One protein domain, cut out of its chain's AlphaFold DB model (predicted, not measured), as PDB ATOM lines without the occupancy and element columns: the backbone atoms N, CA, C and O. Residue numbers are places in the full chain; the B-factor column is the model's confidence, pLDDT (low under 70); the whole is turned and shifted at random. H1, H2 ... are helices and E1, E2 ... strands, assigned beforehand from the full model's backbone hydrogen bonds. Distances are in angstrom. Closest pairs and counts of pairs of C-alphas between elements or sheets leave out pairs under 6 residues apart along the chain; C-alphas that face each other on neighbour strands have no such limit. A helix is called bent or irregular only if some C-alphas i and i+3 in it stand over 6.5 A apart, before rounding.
ATOM      1  N   VAL A 269     381.214 101.710  91.374       97.50
ATOM      2  CA  VAL A 269     382.549 101.761  91.995       97.50
ATOM      3  C   VAL A 269     383.412 102.849  91.348       97.50
ATOM      4  O   VAL A 269     384.033 103.637  92.058       97.50
ATOM      5  N   LEU A 270     383.403 102.957  90.017       98.00
ATOM      6  CA  LEU A 270     384.157 103.987  89.294       98.00
ATOM      7  C   LEU A 270     383.669 105.409  89.610       98.00
ATOM      8  O   LEU A 270     384.479 106.321  89.705       98.00
ATOM      9  N   ARG A 271     382.369 105.615  89.847       97.44
ATOM     10  CA  ARG A 271     381.826 106.897  90.333       97.44
ATOM     11  C   ARG A 271     382.366 107.265  91.710       97.44
ATOM     12  O   ARG A 271     382.623 108.435  91.964       97.44
ATOM     13  N   ARG A 272     382.529 106.289  92.610       97.00
ATOM     14  CA  ARG A 272     383.127 106.532  93.935       97.00
ATOM     15  C   ARG A 272     384.597 106.920  93.821       97.00
ATOM     16  O   ARG A 272     385.021 107.838  94.507       97.00
ATOM     17  N   MET A 273     385.335 106.259  92.929       97.75
ATOM     18  CA  MET A 273     386.705 106.648  92.582       97.75
ATOM     19  C   MET A 273     386.752 108.080  92.038       97.75
ATOM     20  O   MET A 273     387.478 108.895  92.589       97.75
ATOM     21  N   GLN A 274     385.932 108.407  91.033       97.00
ATOM     22  CA  GLN A 274     385.876 109.756  90.459       97.00
ATOM     23  C   GLN A 274     385.582 110.814  91.523       97.00
ATOM     24  O   GLN A 274     386.315 111.784  91.596       97.00
ATOM     25  N   LYS A 275     384.595 110.606  92.406       94.62
ATOM     26  CA  LYS A 275     384.296 111.550  93.500       94.62
ATOM     27  C   LYS A 275     385.491 111.818  94.419       94.62
ATOM     28  O   LYS A 275     385.695 112.955  94.832       94.62
ATOM     29  N   ALA A 276     386.259 110.779  94.754       94.75
ATOM     30  CA  ALA A 276     387.467 110.935  95.557       94.75
ATOM     31  C   ALA A 276     388.526 111.750  94.795       94.75
ATOM     32  O   ALA A 276     389.054 112.719  95.332       94.75
ATOM     33  N   MET A 277     388.766 111.421  93.523       94.44
ATOM     34  CA  MET A 277     389.744 112.127  92.690       94.44
ATOM     35  C   MET A 277     389.331 113.577  92.385       94.44
ATOM     36  O   MET A 277     390.171 114.465  92.422       94.44
ATOM     37  N   HIS A 278     388.038 113.857  92.184       92.06
ATOM     38  CA  HIS A 278     387.486 115.221  92.069       92.06
ATOM     39  C   HIS A 278     387.756 116.067  93.315       92.06
ATOM     40  O   HIS A 278     387.744 117.288  93.239       92.06
ATOM     41  N   SER A 279     387.997 115.416  94.454       88.06
ATOM     42  CA  SER A 279     388.365 116.053  95.720       88.06
ATOM     43  C   SER A 279     389.883 116.035  95.968       88.06
ATOM     44  O   SER A 279     390.311 116.185  97.110       88.06
ATOM     45  N   GLY A 280     390.696 115.786  94.933       88.12
ATOM     46  CA  GLY A 280     392.162 115.757  95.000       88.12
ATOM     47  C   GLY A 280     392.753 114.525  95.695       88.12
ATOM     48  O   GLY A 280     393.913 114.543  96.096       88.12
ATOM     49  N   MET A 281     391.973 113.454  95.893       91.12
ATOM     50  CA  MET A 281     392.409 112.300  96.688       91.12
ATOM     51  C   MET A 281     392.967 111.164  95.812       91.12
ATOM     52  O   MET A 281     392.256 110.687  94.920       91.12
ATOM     53  N   PRO A 282     394.173 110.639  96.109       93.25
ATOM     54  CA  PRO A 282     394.759 109.511  95.389       93.25
ATOM     55  C   PRO A 282     394.010 108.209  95.679       93.25
ATOM     56  O   PRO A 282     393.854 107.803  96.831       93.25
ATOM     57  N   VAL A 283     393.599 107.488  94.636       97.00
ATOM     58  CA  VAL A 283     392.997 106.150  94.768       97.00
ATOM     59  C   VAL A 283     394.040 105.084  94.455       97.00
ATOM     60  O   VAL A 283     394.781 105.221  93.491       97.00
ATOM     61  N   ILE A 284     394.095 103.987  95.217       98.38
ATOM     62  CA  ILE A 284     394.935 102.835  94.843       98.38
ATOM     63  C   ILE A 284     394.102 101.840  94.034       98.38
ATOM     64  O   ILE A 284     393.012 101.440  94.445       98.38
ATOM     65  N   LEU A 285     394.648 101.391  92.911       97.81
ATOM     66  CA  LEU A 285     394.133 100.307  92.085       97.81
ATOM     67  C   LEU A 285     394.802  98.986  92.486       97.81
ATOM     68  O   LEU A 285     396.020  98.944  92.638       97.81
ATOM     69  N   SER A 286     394.035  97.902  92.588       98.00
ATOM     70  CA  SER A 286     394.538  96.523  92.624       98.00
ATOM     71  C   SER A 286     394.157  95.846  91.310       98.00
ATOM     72  O   SER A 286     392.986  95.843  90.930       98.00
ATOM     73  N   TRP A 287     395.130  95.325  90.570       98.00
ATOM     74  CA  TRP A 287     394.917  94.819  89.215       98.00
ATOM     75  C   TRP A 287     395.899  93.705  88.862       98.00
ATOM     76  O   TRP A 287     396.884  93.477  89.559       98.00
ATOM     77  N   PHE A 288     395.621  92.960  87.799       97.44
ATOM     78  CA  PHE A 288     396.508  91.922  87.294       97.44
ATOM     79  C   PHE A 288     397.303  92.448  86.105       97.44
ATOM     80  O   PHE A 288     396.726  92.851  85.100       97.44
ATOM     81  N   VAL A 289     398.629  92.405  86.213       96.19
ATOM     82  CA  VAL A 289     399.547  92.772  85.133       96.19
ATOM     83  C   VAL A 289     399.784  91.563  84.246       96.19
ATOM     84  O   VAL A 289     400.120  90.489  84.736       96.19
ATOM     85  N   ASP A 290     399.704  91.770  82.939       95.44
ATOM     86  CA  ASP A 290     400.231  90.877  81.913       95.44
ATOM     87  C   ASP A 290     401.111  91.705  80.976       95.44
ATOM     88  O   ASP A 290     400.611  92.530  80.209       95.44
ATOM     89  N   PHE A 291     402.427  91.501  81.038       93.06
ATOM     90  CA  PHE A 291     403.368  92.320  80.273       93.06
ATOM     91  C   PHE A 291     403.256  92.144  78.753       93.06
ATOM     92  O   PHE A 291     403.702  93.028  78.025       93.06
ATOM     93  N   ASN A 292     402.613  91.082  78.251       95.00
ATOM     94  CA  ASN A 292     402.332  90.969  76.816       95.00
ATOM     95  C   ASN A 292     401.224  91.929  76.354       95.00
ATOM     96  O   ASN A 292     401.069  92.144  75.152       95.00
ATOM     97  N   ALA A 293     400.439  92.489  77.279       95.56
ATOM     98  CA  ALA A 293     399.401  93.474  76.982       95.56
ATOM     99  C   ALA A 293     399.939  94.910  76.886       95.56
ATOM    100  O   ALA A 293     399.239  95.791  76.384       95.56
ATOM    101  N   MET A 294     401.157  95.147  77.384       94.19
ATOM    102  CA  MET A 294     401.768  96.470  77.427       94.19
ATOM    103  C   MET A 294     402.381  96.822  76.070       94.19
ATOM    104  O   MET A 294     403.215  96.086  75.537       94.19
ATOM    105  N   ASN A 295     401.984  97.959  75.502       91.62
ATOM    106  CA  ASN A 295     402.574  98.467  74.266       91.62
ATOM    107  C   ASN A 295     403.867  99.270  74.531       91.62
ATOM    108  O   ASN A 295     404.318  99.430  75.665       91.62
ATOM    109  N   LYS A 296     404.477  99.803  73.465       88.25
ATOM    110  CA  LYS A 296     405.720 100.597  73.550       88.25
ATOM    111  C   LYS A 296     405.516 102.005  74.126       88.25
ATOM    112  O   LYS A 296     406.485 102.746  74.246       88.25
ATOM    113  N   GLN A 297     404.278 102.374  74.438       86.56
ATOM    114  CA  GLN A 297     403.869 103.687  74.920       86.56
ATOM    115  C   GLN A 297     403.327 103.628  76.359       86.56
ATOM    116  O   GLN A 297     402.545 104.486  76.744       86.56
ATOM    117  N   ASN A 298     403.701 102.619  77.156       89.12
ATOM    118  CA  ASN A 298     403.207 102.444  78.530       89.12
ATOM    119  C   ASN A 298     401.684 102.255  78.652       89.12
ATOM    120  O   ASN A 298     401.090 102.618  79.666       89.12
ATOM    121  N   GLN A 299     401.034 101.661  77.653       94.94
ATOM    122  CA  GLN A 299     399.585 101.465  77.690       94.94
ATOM    123  C   GLN A 299     399.203  99.991  77.709       94.94
ATOM    124  O   GLN A 299     399.764  99.178  76.970       94.94
ATOM    125  N   PHE A 300     398.185  99.673  78.505       97.19
ATOM    126  CA  PHE A 300     397.521  98.374  78.543       97.19
ATOM    127  C   PHE A 300     396.163  98.507  77.854       97.19
ATOM    128  O   PHE A 300     395.177  98.908  78.470       97.19
ATOM    129  N   LEU A 301     396.119  98.218  76.549       96.25
ATOM    130  CA  LEU A 301     394.953  98.519  75.705       96.25
ATOM    131  C   LEU A 301     393.846  97.456  75.794       96.25
ATOM    132  O   LEU A 301     392.656  97.766  75.808       96.25
ATOM    133  N   ALA A 302     394.232  96.182  75.767       96.94
ATOM    134  CA  ALA A 302     393.327  95.039  75.710       96.94
ATOM    135  C   ALA A 302     394.058  93.765  76.159       96.94
ATOM    136  O   ALA A 302     395.291  93.747  76.161       96.94
ATOM    137  N   PRO A 303     393.332  92.688  76.514       96.69
ATOM    138  CA  PRO A 303     393.952  91.400  76.807       96.69
ATOM    139  C   PRO A 303     394.851  90.937  75.652       96.69
ATOM    140  O   PRO A 303     394.448  91.058  74.488       96.69
ATOM    141  N   PRO A 304     396.044  90.394  75.936       95.19
ATOM    142  CA  PRO A 304     396.941  89.941  74.891       95.19
ATOM    143  C   PRO A 304     396.443  88.616  74.309       95.19
ATOM    144  O   PRO A 304     395.834  87.799  74.997       95.19
ATOM    145  N   ALA A 305     396.750  88.362  73.034       93.12
ATOM    146  CA  ALA A 305     396.403  87.095  72.385       93.12
ATOM    147  C   ALA A 305     397.117  85.890  73.025       93.12
ATOM    148  O   ALA A 305     396.630  84.763  72.966       93.12
ATOM    149  N   THR A 306     398.290  86.115  73.619       91.00
ATOM    150  CA  THR A 306     399.058  85.101  74.346       91.00
ATOM    151  C   THR A 306     399.438  85.657  75.713       91.00
ATOM    152  O   THR A 306     400.051  86.728  75.754       91.00
ATOM    153  N   PRO A 307     399.115  84.954  76.814       91.50
ATOM    154  CA  PRO A 307     399.439  85.429  78.150       91.50
ATOM    155  C   PRO A 307     400.951  85.522  78.350       91.50
ATOM    156  O   PRO A 307     401.704  84.641  77.924       91.50
ATOM    157  N   GLY A 308     401.388  86.609  78.974       88.62
ATOM    158  CA  GLY A 308     402.777  86.861  79.326       88.62
ATOM    159  C   GLY A 308     403.109  86.468  80.762       88.62
ATOM    160  O   GLY A 308     402.355  85.787  81.461       88.62
ATOM    161  N   SER A 309     404.275  86.920  81.223       85.56
ATOM    162  CA  SER A 309     404.568  86.954  82.656       85.56
ATOM    163  C   SER A 309     403.681  87.999  83.325       85.56
ATOM    164  O   SER A 309     403.531  89.105  82.800       85.56
ATOM    165  N   GLY A 310     403.137  87.665  84.490       88.19
ATOM    166  CA  GLY A 310     402.164  88.515  85.152       88.19
ATOM    167  C   GLY A 310     401.972  88.204  86.625       88.19
ATOM    168  O   GLY A 310     402.489  87.215  87.149       88.19
ATOM    169  N   GLY A 311     401.216  89.062  87.296       92.12
ATOM    170  CA  GLY A 311     400.960  88.967  88.727       92.12
ATOM    171  C   GLY A 311     399.972  90.023  89.201       92.12
ATOM    172  O   GLY A 311     399.679  90.977  88.486       92.12
ATOM    173  N   GLY A 312     399.455  89.836  90.416       94.88
ATOM    174  CA  GLY A 312     398.715  90.899  91.092       94.88
ATOM    175  C   GLY A 312     399.632  92.095  91.344       94.88
ATOM    176  O   GLY A 312     400.808  91.917  91.666       94.88
ATOM    177  N   HIS A 313     399.094  93.294  91.174       97.38
ATOM    178  CA  HIS A 313     399.822  94.549  91.218       97.38
ATOM    179  C   HIS A 313     398.970  95.642  91.850       97.38
ATOM    180  O   HIS A 313     397.741  95.596  91.783       97.38
ATOM    181  N   MET A 314     399.624  96.620  92.472       98.06
ATOM    182  CA  MET A 314     398.959  97.772  93.070       98.06
ATOM    183  C   MET A 314     399.647  99.060  92.641       98.06
ATOM    184  O   MET A 314     400.876  99.114  92.620       98.06
ATOM    185  N   THR A 315     398.859 100.077  92.300       97.25
ATOM    186  CA  THR A 315     399.340 101.364  91.763       97.25
ATOM    187  C   THR A 315     398.439 102.507  92.205       97.25
ATOM    188  O   THR A 315     397.258 102.280  92.457       97.25
ATOM    189  N   VAL A 316     398.967 103.727  92.270       97.06
ATOM    190  CA  VAL A 316     398.167 104.925  92.573       97.06
ATOM    191  C   VAL A 316     397.574 105.462  91.270       97.06
ATOM    192  O   VAL A 316     398.260 105.490  90.252       97.06
ATOM    193  N   VAL A 317     396.295 105.823  91.278       96.00
ATOM    194  CA  VAL A 317     395.606 106.476  90.161       96.00
ATOM    195  C   VAL A 317     395.893 107.972  90.228       96.00
ATOM    196  O   VAL A 317     395.708 108.581  91.279       96.00
ATOM    197  N   GLU A 318     396.339 108.517  89.101       90.94
ATOM    198  CA  GLU A 318     396.650 109.934  88.904       90.94
ATOM    199  C   GLU A 318     395.453 110.688  88.351       90.94
ATOM    200  O   GLU A 318     394.983 111.663  88.918       90.94
ATOM    201  N   ASP A 319     394.962 110.188  87.223       94.00
ATOM    202  CA  ASP A 319     394.018 110.884  86.371       94.00
ATOM    203  C   ASP A 319     393.204 109.851  85.579       94.00
ATOM    204  O   ASP A 319     393.471 108.642  85.613       94.00
ATOM    205  N   TYR A 320     392.186 110.297  84.857       97.00
ATOM    206  CA  TYR A 320     391.393 109.439  83.991       97.00
ATOM    207  C   TYR A 320     390.833 110.219  82.803       97.00
ATOM    208  O   TYR A 320     390.539 111.405  82.889       97.00
ATOM    209  N   GLN A 321     390.609 109.521  81.689       97.38
ATOM    210  CA  GLN A 321     389.853 110.079  80.571       97.38
ATOM    211  C   GLN A 321     388.419 109.564  80.615       97.38
ATOM    212  O   GLN A 321     388.187 108.362  80.782       97.38
ATOM    213  N   VAL A 322     387.451 110.458  80.418       98.12
ATOM    214  CA  VAL A 322     386.031 110.104  80.348       98.12
ATOM    215  C   VAL A 322     385.372 110.714  79.118       98.12
ATOM    216  O   VAL A 322     385.472 111.909  78.860       98.12
ATOM    217  N   SER A 323     384.663 109.878  78.371       98.25
ATOM    218  CA  SER A 323     383.872 110.245  77.205       98.25
ATOM    219  C   SER A 323     382.373 110.236  77.525       98.25
ATOM    220  O   SER A 323     381.923 109.706  78.548       98.25
ATOM    221  N   ASN A 324     381.570 110.817  76.629       97.56
ATOM    222  CA  ASN A 324     380.104 110.880  76.740       97.56
ATOM    223  C   ASN A 324     379.602 111.594  78.009       97.56
ATOM    224  O   ASN A 324     378.556 111.242  78.567       97.56
ATOM    225  N   VAL A 325     380.338 112.609  78.462       98.12
ATOM    226  CA  VAL A 325     379.941 113.482  79.566       98.12
ATOM    227  C   VAL A 325     378.801 114.397  79.095       98.12
ATOM    228  O   VAL A 325     378.996 115.177  78.156       98.12
ATOM    229  N   PRO A 326     377.595 114.315  79.693       97.56
ATOM    230  CA  PRO A 326     376.438 115.087  79.240       97.56
ATOM    231  C   PRO A 326     376.707 116.594  79.229       97.56
ATOM    232  O   PRO A 326     376.982 117.177  80.267       97.56
ATOM    233  N   GLY A 327     376.614 117.219  78.054       97.31
ATOM    234  CA  GLY A 327     376.856 118.657  77.879       97.31
ATOM    235  C   GLY A 327     378.326 119.063  77.720       97.31
ATOM    236  O   GLY A 327     378.573 120.199  77.336       97.31
ATOM    237  N   PHE A 328     379.280 118.147  77.936       97.19
ATOM    238  CA  PHE A 328     380.720 118.452  77.921       97.19
ATOM    239  C   PHE A 328     381.547 117.557  76.983       97.19
ATOM    240  O   PHE A 328     382.688 117.880  76.674       97.19
ATOM    241  N   GLY A 329     380.993 116.452  76.474       97.44
ATOM    242  CA  GLY A 329     381.698 115.577  75.535       97.44
ATOM    243  C   GLY A 329     382.762 114.725  76.228       97.44
ATOM    244  O   GLY A 329     382.413 113.834  77.002       97.44
ATOM    245  N   THR A 330     384.037 114.957  75.921       97.75
ATOM    246  CA  THR A 330     385.164 114.227  76.519       97.75
ATOM    247  C   THR A 330     385.941 115.145  77.447       97.75
ATOM    248  O   THR A 330     386.355 116.223  77.030       97.75
ATOM    249  N   LEU A 331     386.185 114.686  78.674       96.75
ATOM    250  CA  LEU A 331     387.179 115.275  79.569       96.75
ATOM    251  C   LEU A 331     388.458 114.450  79.413       96.75
ATOM    252  O   LEU A 331     388.477 113.258  79.744       96.75
ATOM    253  N   ALA A 332     389.469 115.053  78.792       94.50
ATOM    254  CA  ALA A 332     390.709 114.385  78.422       94.50
ATOM    255  C   ALA A 332     391.655 114.296  79.620       94.50
ATOM    256  O   ALA A 332     391.922 115.317  80.246       94.50
ATOM    257  N   ALA A 333     392.196 113.101  79.886       91.50
ATOM    258  CA  ALA A 333     393.288 112.964  80.846       91.50
ATOM    259  C   ALA A 333     394.463 113.830  80.392       91.50
ATOM    260  O   ALA A 333     394.799 113.822  79.202       91.50
ATOM    261  N   GLY A 334     395.116 114.525  81.309       86.12
ATOM    262  CA  GLY A 334     396.081 115.539  80.920       86.12
ATOM    263  C   GLY A 334     395.487 116.956  80.767       86.12
ATOM    264  O   GLY A 334     396.086 117.794  80.099       86.12
ATOM    265  N   THR A 335     394.274 117.246  81.255       89.19
ATOM    266  CA  THR A 335     393.678 118.595  81.162       89.19
ATOM    267  C   THR A 335     392.847 118.932  82.392       89.19
ATOM    268  O   THR A 335     391.815 118.301  82.611       89.19
ATOM    269  N   LEU A 336     393.241 119.975  83.136       86.88
ATOM    270  CA  LEU A 336     392.553 120.376  84.363       86.88
ATOM    271  C   LEU A 336     391.120 120.843  84.147       86.88
ATOM    272  O   LEU A 336     390.852 121.825  83.456       86.88
ATOM    273  N   VAL A 337     390.190 120.125  84.783       88.69
ATOM    274  CA  VAL A 337     388.767 120.446  84.787       88.69
ATOM    275  C   VAL A 337     388.408 121.067  86.129       88.69
ATOM    276  O   VAL A 337     388.213 120.375  87.122       88.69
ATOM    277  N   THR A 338     388.275 122.390  86.140       86.19
ATOM    278  CA  THR A 338     387.865 123.153  87.328       86.19
ATOM    279  C   THR A 338     386.362 123.433  87.383       86.19
ATOM    280  O   THR A 338     385.874 123.842  88.431       86.19
ATOM    281  N   ASP A 339     385.609 123.209  86.293       87.31
ATOM    282  CA  ASP A 339     384.153 123.414  86.261       87.31
ATOM    283  C   ASP A 339     383.426 122.311  87.056       87.31
ATOM    284  O   ASP A 339     383.356 121.164  86.591       87.31
ATOM    285  N   PRO A 340     382.800 122.633  88.209       88.25
ATOM    286  CA  PRO A 340     382.099 121.640  89.017       88.25
ATOM    287  C   PRO A 340     380.949 120.966  88.261       88.25
ATOM    288  O   PRO A 340     380.660 119.797  88.500       88.25
ATOM    289  N   LYS A 341     380.312 121.657  87.302       92.56
ATOM    290  CA  LYS A 341     379.230 121.072  86.496       92.56
ATOM    291  C   LYS A 341     379.749 119.993  85.552       92.56
ATOM    292  O   LYS A 341     379.050 119.004  85.331       92.56
ATOM    293  N   ALA A 342     380.954 120.167  85.008       94.12
ATOM    294  CA  ALA A 342     381.595 119.166  84.163       94.12
ATOM    295  C   ALA A 342     381.983 117.924  84.980       94.12
ATOM    296  O   ALA A 342     381.707 116.799  84.556       94.12
ATOM    297  N   LEU A 343     382.552 118.126  86.175       93.06
ATOM    298  CA  LEU A 343     382.894 117.045  87.106       93.06
ATOM    299  C   LEU A 343     381.644 116.281  87.574       93.06
ATOM    300  O   LEU A 343     381.610 115.050  87.499       93.06
ATOM    301  N   ASP A 344     380.570 116.984  87.939       94.00
ATOM    302  CA  ASP A 344     379.286 116.369  88.297       94.00
ATOM    303  C   ASP A 344     378.676 115.590  87.122       94.00
ATOM    304  O   ASP A 344     378.223 114.450  87.281       94.00
ATOM    305  N   ALA A 345     378.702 116.159  85.911       96.56
ATOM    306  CA  ALA A 345     378.232 115.479  84.707       96.56
ATOM    307  C   ALA A 345     379.057 114.217  84.402       96.56
ATOM    308  O   ALA A 345     378.506 113.214  83.931       96.56
ATOM    309  N   ALA A 346     380.356 114.209  84.720       97.62
ATOM    310  CA  ALA A 346     381.228 113.049  84.548       97.62
ATOM    311  C   ALA A 346     380.857 111.867  85.463       97.62
ATOM    312  O   ALA A 346     381.266 110.735  85.195       97.62
ATOM    313  N   LEU A 347     380.043 112.091  86.504       97.50
ATOM    314  CA  LEU A 347     379.481 111.048  87.371       97.50
ATOM    315  C   LEU A 347     378.192 110.421  86.814       97.50
ATOM    316  O   LEU A 347     377.630 109.510  87.442       97.50
ATOM    317  N   SER A 348     377.716 110.881  85.651       97.19
ATOM    318  CA  SER A 348     376.540 110.330  84.974       97.19
ATOM    319  C   SER A 348     376.707 108.828  84.682       97.19
ATOM    320  O   SER A 348     377.811 108.383  84.334       97.19
ATOM    321  N   PRO A 349     375.622 108.028  84.749       95.31
ATOM    322  CA  PRO A 349     375.621 106.647  84.267       95.31
ATOM    323  C   PRO A 349     375.948 106.511  82.772       95.31
ATOM    324  O   PRO A 349     376.398 105.449  82.355       95.31
ATOM    325  N   SER A 350     375.718 107.560  81.972       94.31
ATOM    326  CA  SER A 350     376.022 107.574  80.533       94.31
ATOM    327  C   SER A 350     377.489 107.883  80.216       94.31
ATOM    328  O   SER A 350     377.943 107.593  79.111       94.31
ATOM    329  N   ALA A 351     378.221 108.483  81.159       97.38
ATOM    330  CA  ALA A 351     379.634 108.791  80.988       97.38
ATOM    331  C   ALA A 351     380.464 107.500  81.045       97.38
ATOM    332  O   ALA A 351     380.218 106.625  81.882       97.38
ATOM    333  N   THR A 352     381.446 107.382  80.155       97.44
ATOM    334  CA  THR A 352     382.266 106.178  79.979       97.44
ATOM    335  C   THR A 352     383.725 106.519  80.225       97.44
ATOM    336  O   THR A 352     384.285 107.355  79.529       97.44
ATOM    337  N   ILE A 353     384.347 105.890  81.221       98.25
ATOM    338  CA  ILE A 353     385.794 106.023  81.420       98.25
ATOM    339  C   ILE A 353     386.490 105.233  80.310       98.25
ATOM    340  O   ILE A 353     386.194 104.053  80.118       98.25
ATOM    341  N   ASP A 354     387.403 105.876  79.590       98.12
ATOM    342  CA  ASP A 354     388.143 105.244  78.498       98.12
ATOM    343  C   ASP A 354     389.378 104.509  79.046       98.12
ATOM    344  O   ASP A 354     389.613 103.333  78.739       98.12
ATOM    345  N   PHE A 355     390.139 105.188  79.909       98.06
ATOM    346  CA  PHE A 355     391.302 104.648  80.609       98.06
ATOM    347  C   PHE A 355     391.545 105.358  81.945       98.06
ATOM    348  O   PHE A 355     391.074 106.474  82.170       98.06
ATOM    349  N   LEU A 356     392.315 104.695  82.809       97.88
ATOM    350  CA  LEU A 356     392.876 105.252  84.038       97.88
ATOM    351  C   LEU A 356     394.371 105.497  83.840       97.88
ATOM    352  O   LEU A 356     395.077 104.589  83.400       97.88
ATOM    353  N   ARG A 357     394.858 106.683  84.190       96.25
ATOM    354  CA  ARG A 357     396.287 106.982  84.260       96.25
ATOM    355  C   ARG A 357     396.785 106.685  85.666       96.25
ATOM    356  O   ARG A 357     396.185 107.113  86.647       96.25
ATOM    357  N   ILE A 358     397.872 105.931  85.770       95.56
ATOM    358  CA  ILE A 358     398.423 105.491  87.054       95.56
ATOM    359  C   ILE A 358     399.882 105.910  87.225       95.56
ATOM    360  O   ILE A 358     400.678 105.780  86.294       95.56
ATOM    361  N   LYS A 359     400.243 106.305  88.446       93.81
ATOM    362  CA  LYS A 359     401.628 106.385  88.910       93.81
ATOM    363  C   LYS A 359     402.091 104.987  89.318       93.81
ATOM    364  O   LYS A 359     401.530 104.370  90.232       93.81
ATOM    365  N   ASN A 360     403.102 104.459  88.630       91.44
ATOM    366  CA  ASN A 360     403.582 103.094  88.841       91.44
ATOM    367  C   ASN A 360     404.980 103.073  89.474       91.44
ATOM    368  O   ASN A 360     405.743 104.027  89.380       91.44
ATOM    369  N   SER A 361     405.340 101.955  90.096       91.25
ATOM    370  CA  SER A 361     406.619 101.758  90.779       91.25
ATOM    371  C   SER A 361     407.665 101.068  89.896       91.25
ATOM    372  O   SER A 361     408.442 100.253  90.385       91.25
ATOM    373  N   TRP A 362     407.691 101.343  88.588       91.00
ATOM    374  CA  TRP A 362     408.652 100.752  87.632       91.00
ATOM    375  C   TRP A 362     409.728 101.746  87.157       91.00
ATOM    376  O   TRP A 362     410.499 101.448  86.242       91.00
ATOM    377  N   GLY A 363     409.824 102.906  87.816       86.75
ATOM    378  CA  GLY A 363     410.761 103.977  87.480       86.75
ATOM    379  C   GLY A 363     410.321 104.844  86.296       86.75
ATOM    380  O   GLY A 363     409.229 104.700  85.761       86.75
ATOM    381  N   THR A 364     411.201 105.755  85.879       83.69
ATOM    382  CA  THR A 364     410.898 106.896  84.991       83.69
ATOM    383  C   THR A 364     411.394 106.716  83.548       83.69
ATOM    384  O   THR A 364     411.639 107.680  82.821       83.69
ATOM    385  N   SER A 365     411.605 105.473  83.106       76.94
ATOM    386  CA  SER A 365     412.234 105.189  81.805       76.94
ATOM    387  C   SER A 365     411.332 105.459  80.596       76.94
ATOM    388  O   SER A 365     411.841 105.655  79.494       76.94
ATOM    389  N   LEU A 366     410.013 105.470  80.789       74.69
ATOM    390  CA  LEU A 366     409.003 105.613  79.741       74.69
ATOM    391  C   LEU A 366     407.880 106.543  80.228       74.69
ATOM    392  O   LEU A 366     407.664 106.636  81.432       74.69
ATOM    393  N   ALA A 367     407.154 107.190  79.314       78.81
ATOM    394  CA  ALA A 367     405.994 108.041  79.607       78.81
ATOM    395  C   ALA A 367     404.804 107.674  78.692       78.81
ATOM    396  O   ALA A 367     405.043 107.118  77.608       78.81
ATOM    397  N   PRO A 368     403.549 107.972  79.082       78.81
ATOM    398  CA  PRO A 368     402.381 107.828  78.208       78.81
ATOM    399  C   PRO A 368     402.508 108.641  76.901       78.81
ATOM    400  O   PRO A 368     403.273 109.611  76.848       78.81
ATOM    401  N   PRO A 369     401.765 108.308  75.827       73.94
ATOM    402  CA  PRO A 369     401.782 109.108  74.605       73.94
ATOM    403  C   PRO A 369     401.344 110.552  74.863       73.94
ATOM    404  O   PRO A 369     400.400 110.781  75.613       73.94
ATOM    405  N   ASN A 370     401.973 111.503  74.165       72.88
ATOM    406  CA  ASN A 370     401.605 112.927  74.186       72.88
ATOM    407  C   ASN A 370     401.566 113.549  75.595       72.88
ATOM    408  O   ASN A 370     400.827 114.499  75.822       72.88
ATOM    409  N   SER A 371     402.338 112.997  76.532       73.06
ATOM    410  CA  SER A 371     402.416 113.469  77.913       73.06
ATOM    411  C   SER A 371     403.650 114.343  78.147       73.06
ATOM    412  O   SER A 371     404.643 114.239  77.415       73.06
ATOM    413  N   SER A 372     403.588 115.204  79.170       75.50
ATOM    414  CA  SER A 372     404.750 115.959  79.654       75.50
ATOM    415  C   SER A 372     405.885 115.002  80.069       75.50
ATOM    416  O   SER A 372     405.606 113.898  80.552       75.50
ATOM    417  N   PRO A 373     407.172 115.393  79.941       78.75
ATOM    418  CA  PRO A 373     408.291 114.682  80.561       78.75
ATOM    419  C   PRO A 373     408.091 114.336  82.044       78.75
ATOM    420  O   PRO A 373     408.655 113.335  82.493       78.75
ATOM    421  N   ASP A 374     407.280 115.107  82.768       78.75
ATOM    422  CA  ASP A 374     406.977 114.896  84.190       78.75
ATOM    423  C   ASP A 374     406.107 113.653  84.433       78.75
ATOM    424  O   ASP A 374     406.160 113.045  85.498       78.75
ATOM    425  N   LEU A 375     405.398 113.174  83.404       84.12
ATOM    426  CA  LEU A 375     404.609 111.937  83.439       84.12
ATOM    427  C   LEU A 375     405.438 110.684  83.094       84.12
ATOM    428  O   LEU A 375     404.910 109.612  82.780       84.12
ATOM    429  N   ARG A 376     406.767 110.763  83.179       87.56
ATOM    430  CA  ARG A 376     407.626 109.575  83.122       87.56
ATOM    431  C   ARG A 376     407.363 108.655  84.313       87.56
ATOM    432  O   ARG A 376     407.459 109.061  85.460       87.56
ATOM    433  N   GLY A 377     407.117 107.380  84.027       89.19
ATOM    434  CA  GLY A 377     406.730 106.357  85.003       89.19
ATOM    435  C   GLY A 377     405.225 106.187  85.176       89.19
ATOM    436  O   GLY A 377     404.788 105.352  85.973       89.19
ATOM    437  N   TYR A 378     404.442 106.925  84.389       93.38
ATOM    438  CA  TYR A 378     402.999 106.774  84.321       93.38
ATOM    439  C   TYR A 378     402.584 105.834  83.189       93.38
ATOM    440  O   TYR A 378     403.305 105.640  82.201       93.38
ATOM    441  N   TYR A 379     401.417 105.216  83.370       94.88
ATOM    442  CA  TYR A 379     400.851 104.224  82.458       94.88
ATOM    443  C   TYR A 379     399.355 104.460  82.281       94.88
ATOM    444  O   TYR A 379     398.665 104.762  83.254       94.88
ATOM    445  N   ASP A 380     398.850 104.247  81.065       96.62
ATOM    446  CA  ASP A 380     397.414 104.302  80.785       96.62
ATOM    447  C   ASP A 380     396.839 102.878  80.739       96.62
ATOM    448  O   ASP A 380     397.232 102.039  79.917       96.62
ATOM    449  N   LEU A 381     395.884 102.592  81.619       97.94
ATOM    450  CA  LEU A 381     395.183 101.315  81.698       97.94
ATOM    451  C   LEU A 381     393.786 101.470  81.109       97.94
ATOM    452  O   LEU A 381     392.896 102.052  81.730       97.94
ATOM    453  N   TYR A 382     393.578 100.948  79.903       98.31
ATOM    454  CA  TYR A 382     392.291 101.073  79.229       98.31
ATOM    455  C   TYR A 382     391.250 100.175  79.881       98.31
ATOM    456  O   TYR A 382     391.526  99.024  80.236       98.31
ATOM    457  N   MET A 383     390.010 100.663  79.948       98.06
ATOM    458  CA  MET A 383     388.923  99.903  80.562       98.06
ATOM    459  C   MET A 383     388.685  98.569  79.854       98.06
ATOM    460  O   MET A 383     388.371  97.586  80.509       98.06
ATOM    461  N   LYS A 384     388.950  98.470  78.543       97.62
ATOM    462  CA  LYS A 384     388.899  97.195  77.807       97.62
ATOM    463  C   LYS A 384     389.851  96.129  78.371       97.62
ATOM    464  O   LYS A 384     389.532  94.943  78.301       97.62
ATOM    465  N   TYR A 385     391.008  96.522  78.899       98.19
ATOM    466  CA  TYR A 385     391.927  95.621  79.590       98.19
ATOM    467  C   TYR A 385     391.460  95.336  81.023       98.19
ATOM    468  O   TYR A 385     391.347  94.175  81.413       98.19
ATOM    469  N   LEU A 386     391.134  96.386  81.783       98.19
ATOM    470  CA  LEU A 386     390.736  96.291  83.192       98.19
ATOM    471  C   LEU A 386     389.445  95.481  83.402       98.19
ATOM    472  O   LEU A 386     389.330  94.711  84.354       98.19
ATOM    473  N   ASP A 387     388.488  95.581  82.485       97.44
ATOM    474  CA  ASP A 387     387.201  94.890  82.576       97.44
ATOM    475  C   ASP A 387     387.247  93.420  82.152       97.44
ATOM    476  O   ASP A 387     386.276  92.680  82.380       97.44
ATOM    477  N   ALA A 388     388.341  92.996  81.523       96.56
ATOM    478  CA  ALA A 388     388.464  91.679  80.931       96.56
ATOM    479  C   ALA A 388     388.773  90.578  81.953       96.56
ATOM    480  O   ALA A 388     389.245  90.815  83.064       96.56
ATOM    481  N   GLN A 389     388.532  89.337  81.530       95.69
ATOM    482  CA  GLN A 389     389.106  88.151  82.157       95.69
ATOM    483  C   GLN A 389     390.439  87.847  81.469       95.69
ATOM    484  O   GLN A 389     390.473  87.516  80.284       95.69
ATOM    485  N   LEU A 390     391.530  87.996  82.208       95.88
ATOM    486  CA  LEU A 390     392.889  87.701  81.780       95.88
ATOM    487  C   LEU A 390     393.251  86.256  82.121       95.88
ATOM    488  O   LEU A 390     392.681  85.651  83.029       95.88
ATOM    489  N   VAL A 391     394.230  85.706  81.405       94.94
ATOM    490  CA  VAL A 391     394.725  84.347  81.644       94.94
ATOM    491  C   VAL A 391     395.989  84.417  82.492       94.94
ATOM    492  O   VAL A 391     397.036  84.864  82.032       94.94
ATOM    493  N   LYS A 392     395.916  83.912  83.722       93.31
ATOM    494  CA  LYS A 392     397.078  83.693  84.580       93.31
ATOM    495  C   LYS A 392     397.706  82.339  84.266       93.31
ATOM    496  O   LYS A 392     397.078  81.294  84.441       93.31
ATOM    497  N   CYS A 393     398.972  82.367  83.869       89.81
ATOM    498  CA  CYS A 393     399.804  81.180  83.715       89.81
ATOM    499  C   CYS A 393     400.488  80.816  85.036       89.81
ATOM    500  O   CYS A 393     401.097  81.663  85.688       89.81
ATOM    501  N   THR A 394     400.427  79.543  85.411       86.12
ATOM    502  CA  THR A 394     401.266  78.962  86.466       86.12
ATOM    503  C   THR A 394     402.137  77.879  85.845       86.12
ATOM    504  O   THR A 394     401.638  77.031  85.102       86.12
ATOM    505  N   ALA A 395     403.439  77.930  86.123       83.56
ATOM    506  CA  ALA A 395     404.380  76.952  85.598       83.56
ATOM    507  C   ALA A 395     404.102  75.556  86.179       83.56
ATOM    508  O   ALA A 395     403.807  75.419  87.367       83.56
ATOM    509  N   SER A 396     404.225  74.525  85.345       82.88
ATOM    510  CA  SER A 396     404.128  73.120  85.743       82.88
ATOM    511  C   SER A 396     405.165  72.306  84.971       82.88
ATOM    512  O   SER A 396     405.144  72.259  83.741       82.88
ATOM    513  N   GLY A 397     406.112  71.695  85.688       83.69
ATOM    514  CA  GLY A 397     407.251  71.019  85.066       83.69
ATOM    515  C   GLY A 397     408.080  71.975  84.201       83.69
ATOM    516  O   GLY A 397     408.556  73.001  84.682       83.69
ATOM    517  N   THR A 398     408.258  71.635  82.922       84.50
ATOM    518  CA  THR A 398     408.966  72.466  81.931       84.50
ATOM    519  C   THR A 398     408.057  73.467  81.210       84.50
ATOM    520  O   THR A 398     408.564  74.352  80.517       84.50
ATOM    521  N   ASP A 399     406.734  73.363  81.369       83.81
ATOM    522  CA  ASP A 399     405.771  74.271  80.749       83.81
ATOM    523  C   ASP A 399     405.567  75.516  81.622       83.81
ATOM    524  O   ASP A 399     405.024  75.457  82.729       83.81
ATOM    525  N   LYS A 400     405.974  76.676  81.095       81.31
ATOM    526  CA  LYS A 400     405.821  77.980  81.758       81.31
ATOM    527  C   LYS A 400     404.354  78.401  81.935       81.31
ATOM    528  O   LYS A 400     404.085  79.275  82.754       81.31
ATOM    529  N   CYS A 401     403.419  77.785  81.211       85.12
ATOM    530  CA  CYS A 401     401.979  78.006  81.328       85.12
ATOM    531  C   CYS A 401     401.197  76.685  81.445       85.12
ATOM    532  O   CYS A 401     400.091  76.553  80.915       85.12
ATOM    533  N   GLY A 402     401.758  75.709  82.168       83.75
ATOM    534  CA  GLY A 402     401.151  74.383  82.322       83.75
ATOM    535  C   GLY A 402     399.817  74.369  83.077       83.75
ATOM    536  O   GLY A 402     399.071  73.398  82.998       83.75
ATOM    537  N   SER A 403     399.470  75.437  83.799       88.12
ATOM    538  CA  SER A 403     398.123  75.655  84.339       88.12
ATOM    539  C   SER A 403     397.630  77.061  84.019       88.12
ATOM    540  O   SER A 403     398.364  78.036  84.187       88.12
ATOM    541  N   LYS A 404     396.373  77.157  83.573       92.19
ATOM    542  CA  LYS A 404     395.711  78.406  83.183       92.19
ATOM    543  C   LYS A 404     394.514  78.655  84.085       92.19
ATOM    544  O   LYS A 404     393.656  77.784  84.215       92.19
ATOM    545  N   THR A 405     394.439  79.839  84.673       93.69
ATOM    546  CA  THR A 405     393.260  80.291  85.419       93.69
ATOM    547  C   THR A 405     392.840  81.674  84.952       93.69
ATOM    548  O   THR A 405     393.681  82.487  84.577       93.69
ATOM    549  N   ASN A 406     391.536  81.943  84.962       94.44
ATOM    550  CA  ASN A 406     391.029  83.274  84.649       94.44
ATOM    551  C   ASN A 406     391.126  84.168  85.886       94.44
ATOM    552  O   ASN A 406     390.789  83.743  86.993       94.44
ATOM    553  N   VAL A 407     391.584  85.396  85.683       94.75
ATOM    554  CA  VAL A 407     391.668  86.441  86.705       94.75
ATOM    555  C   VAL A 407     391.124  87.745  86.121       94.75
ATOM    556  O   VAL A 407     391.357  88.015  84.944       94.75
ATOM    557  N   PRO A 408     390.380  88.563  86.879       95.19
ATOM    558  CA  PRO A 408     389.927  89.851  86.367       95.19
ATOM    559  C   PRO A 408     391.120  90.804  86.180       95.19
ATOM    560  O   PRO A 408     392.081  90.745  86.948       95.19
ATOM    561  N   GLY A 409     391.048  91.676  85.170       97.06
ATOM    562  CA  GLY A 409     392.047  92.722  84.941       97.06
ATOM    563  C   GLY A 409     392.139  93.681  86.125       97.06
ATOM    564  O   GLY A 409     393.200  93.824  86.714       97.06
ATOM    565  N   LEU A 410     391.016  94.270  86.530       98.06
ATOM    566  CA  LEU A 410     390.857  95.063  87.748       98.06
ATOM    567  C   LEU A 410     390.197  94.210  88.833       98.06
ATOM    568  O   LEU A 410     389.112  93.666  88.627       98.06
ATOM    569  N   THR A 411     390.849  94.073  89.987       97.44
ATOM    570  CA  THR A 411     390.359  93.250  91.103       97.44
ATOM    571  C   THR A 411     389.670  94.095  92.168       97.44
ATOM    572  O   THR A 411     388.632  93.683  92.688       97.44
ATOM    573  N   ALA A 412     390.216  95.268  92.495       98.00
ATOM    574  CA  ALA A 412     389.678  96.145  93.531       98.00
ATOM    575  C   ALA A 412     390.211  97.582  93.436       98.00
ATOM    576  O   ALA A 412     391.202  97.854  92.757       98.00
ATOM    577  N   LEU A 413     389.573  98.488  94.176       98.44
ATOM    578  CA  LEU A 413     390.061  99.842  94.443       98.44
ATOM    579  C   LEU A 413     390.107 100.080  95.948       98.44
ATOM    580  O   LEU A 413     389.211  99.643  96.664       98.44
ATOM    581  N   ILE A 414     391.117 100.789  96.436       98.38
ATOM    582  CA  ILE A 414     391.188 101.208  97.835       98.38
ATOM    583  C   ILE A 414     390.616 102.617  97.888       98.38
ATOM    584  O   ILE A 414     391.213 103.552  97.359       98.38
ATOM    585  N   LEU A 415     389.434 102.745  98.487       97.88
ATOM    586  CA  LEU A 415     388.634 103.964  98.447       97.88
ATOM    587  C   LEU A 415     388.433 104.549  99.852       97.88
ATOM    588  O   LEU A 415     388.297 103.780 100.816       97.88
ATOM    589  N   PRO A 416     388.340 105.887  99.967       97.06
ATOM    590  CA  PRO A 416     387.934 106.533 101.204       97.06
ATOM    591  C   PRO A 416     386.455 106.246 101.515       97.06
ATOM    592  O   PRO A 416     385.656 105.980 100.604       97.06
ATOM    593  N   PRO A 417     386.044 106.329 102.792       96.44
ATOM    594  CA  PRO A 417     384.641 106.526 103.134       96.44
ATOM    595  C   PRO A 417     384.202 107.958 102.785       96.44
ATOM    596  O   PRO A 417     385.025 108.872 102.786       96.44
ATOM    597  N   ASP A 418     382.898 108.177 102.579       93.31
ATOM    598  CA  ASP A 418     382.350 109.509 102.260       93.31
ATOM    599  C   ASP A 418     382.768 110.572 103.288       93.31
ATOM    600  O   ASP A 418     383.099 111.689 102.913       93.31
ATOM    601  N   ALA A 419     382.844 110.202 104.573       93.81
ATOM    602  CA  ALA A 419     383.278 111.101 105.640       93.81
ATOM    603  C   ALA A 419     384.716 111.615 105.463       93.81
ATOM    604  O   ALA A 419     385.013 112.731 105.864       93.81
ATOM    605  N   PHE A 420     385.624 110.823 104.882       94.81
ATOM    606  CA  PHE A 420     386.964 111.322 104.561       94.81
ATOM    607  C   PHE A 420     386.880 112.322 103.407       94.81
ATOM    608  O   PHE A 420     387.459 113.394 103.501       94.81
ATOM    609  N   VAL A 421     386.100 112.013 102.364       90.44
ATOM    610  CA  VAL A 421     385.908 112.912 101.213       90.44
ATOM    611  C   VAL A 421     385.354 114.271 101.648       90.44
ATOM    612  O   VAL A 421     385.837 115.305 101.203       90.44
ATOM    613  N   THR A 422     384.375 114.286 102.555       87.31
ATOM    614  CA  THR A 422     383.736 115.526 103.016       87.31
ATOM    615  C   THR A 422     384.565 116.329 104.011       87.31
ATOM    616  O   THR A 422     384.438 117.554 104.034       87.31
ATOM    617  N   ASP A 423     385.349 115.654 104.855       87.69
ATOM    618  CA  ASP A 423     385.999 116.278 106.012       87.69
ATOM    619  C   ASP A 423     387.492 116.551 105.771       87.69
ATOM    620  O   ASP A 423     388.055 117.414 106.436       87.69
ATOM    621  N   ALA A 424     388.145 115.827 104.850       83.44
ATOM    622  CA  ALA A 424     389.573 115.995 104.571       83.44
ATOM    623  C   ALA A 424     389.871 117.231 103.721       83.44
ATOM    624  O   ALA A 424     390.944 117.810 103.873       83.44
ATOM    625  N   VAL A 425     388.939 117.640 102.856       74.25
ATOM    626  CA  VAL A 425     389.070 118.886 102.100       74.25
ATOM    627  C   VAL A 425     389.055 120.025 103.111       74.25
ATOM    628  O   VAL A 425     388.090 120.171 103.868       74.25
ATOM    629  N   VAL A 426     390.112 120.841 103.123       54.41
ATOM    630  CA  VAL A 426     390.035 122.164 103.741       54.41
ATOM    631  C   VAL A 426     388.914 122.865 102.997       54.41
ATOM    632  O   VAL A 426     389.082 123.286 101.856       54.41
ATOM    633  N   LYS A 427     387.727 122.927 103.606       50.28
ATOM    634  CA  LYS A 427     386.733 123.882 103.154       50.28
ATOM    635  C   LYS A 427     387.437 125.206 103.335       50.28
ATOM    636  O   LYS A 427     387.612 125.631 104.477       50.28
TER     637      LYS A 427
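This is residues 269 to 427 of the 489 residues of an uncharacterized protein of Minicystis rosea (UniProt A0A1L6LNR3). A strongly twisted, bent sheet makes the body, and the hairpin of E6 and E7 extends from it as an arm at one end of the long axis. The long strand E2 bends through the sheet, with E1 and E8 along its first part and E4, E5 and E3 along its second; H1 packs on this sheet, and H4 lies at the end away from the arm. The printed part has 159 residues, in the order H1 E1 E2 E3 H2 E4 E5 H3 E6 E7 E8 H4, of mixed class; the neighbour strands are antiparallel. It is compact, with a radius of gyration of the C-alphas of 17.0 A, yet elongated, spanning 59 by 33 by 29 A.

H1, residues 269 to 278, begins at C-alpha 269 (382.549, 101.761, 91.995) and is 14.3 A long. E1 is residues 283 to 290, 21.2 A. E2, residues 310 to 325, is 33.9 A long and bends by 84 degrees at residue 316. E3 is residues 329 to 331, H2 340 to 346, E4 352 to 359, 21.3 A, E5 378 to 382 and H3 383 to 386. E6, residues 389 to 396, ends at C-alpha 396 (404.128, 73.120, 85.743). E7, residues 399 to 408, bends by 67 degrees at residue 402 and runs on into E8, residues 410 to 415. H4, residues 418 to 424, ends at C-alpha 424 (389.573, 115.995, 104.571).

H1 is on the branched sheet; its closest C-alphas to E8 are Met 273 and Leu 415, 6.7 A. E1, E2 and E3 form a meander, each strand the antiparallel neighbour of the one before, with N 287 and O 313 at 2.9 A and N 329 and O 325 at 2.9 A. E8 is on the other side of E1 from E2, with N 286 and O 412 at 2.8 A. E4 lies on the other side of E2 from E1 and E3, with N 318 and O 357 at 2.8 A, and pairs with E5, N 356 and O 381 at 2.9 A. H2 is on the sheet, at a height of 10.0 A. H3 is on it too, at 4.3 A, only just above the sheet's level. E6 and E7 are a hairpin, N 392 and O 405 at 2.8 A, and their sheet makes a sandwich, two sheets face to face, with the branched sheet; the parts that face each other are 10.9 A apart centre to centre. H4 is not on the branched sheet; it is close to H1 but not clearly touching, Ala 276 and Val 421 having the closest C-alphas, 6.2 A. Every O i to N i+4 pair is within hydrogen-bond range in H1, H2 and H4; H3 is too short for one.

The two C-alphas farthest apart, of Thr 398 and Lys 427, are 59.9 A apart. The printed part has no cut. The links E1 to E2 and E4 to E5 are long. Mean pLDDT of the printed part is 91.9, and residues 426 to 427 are under 70.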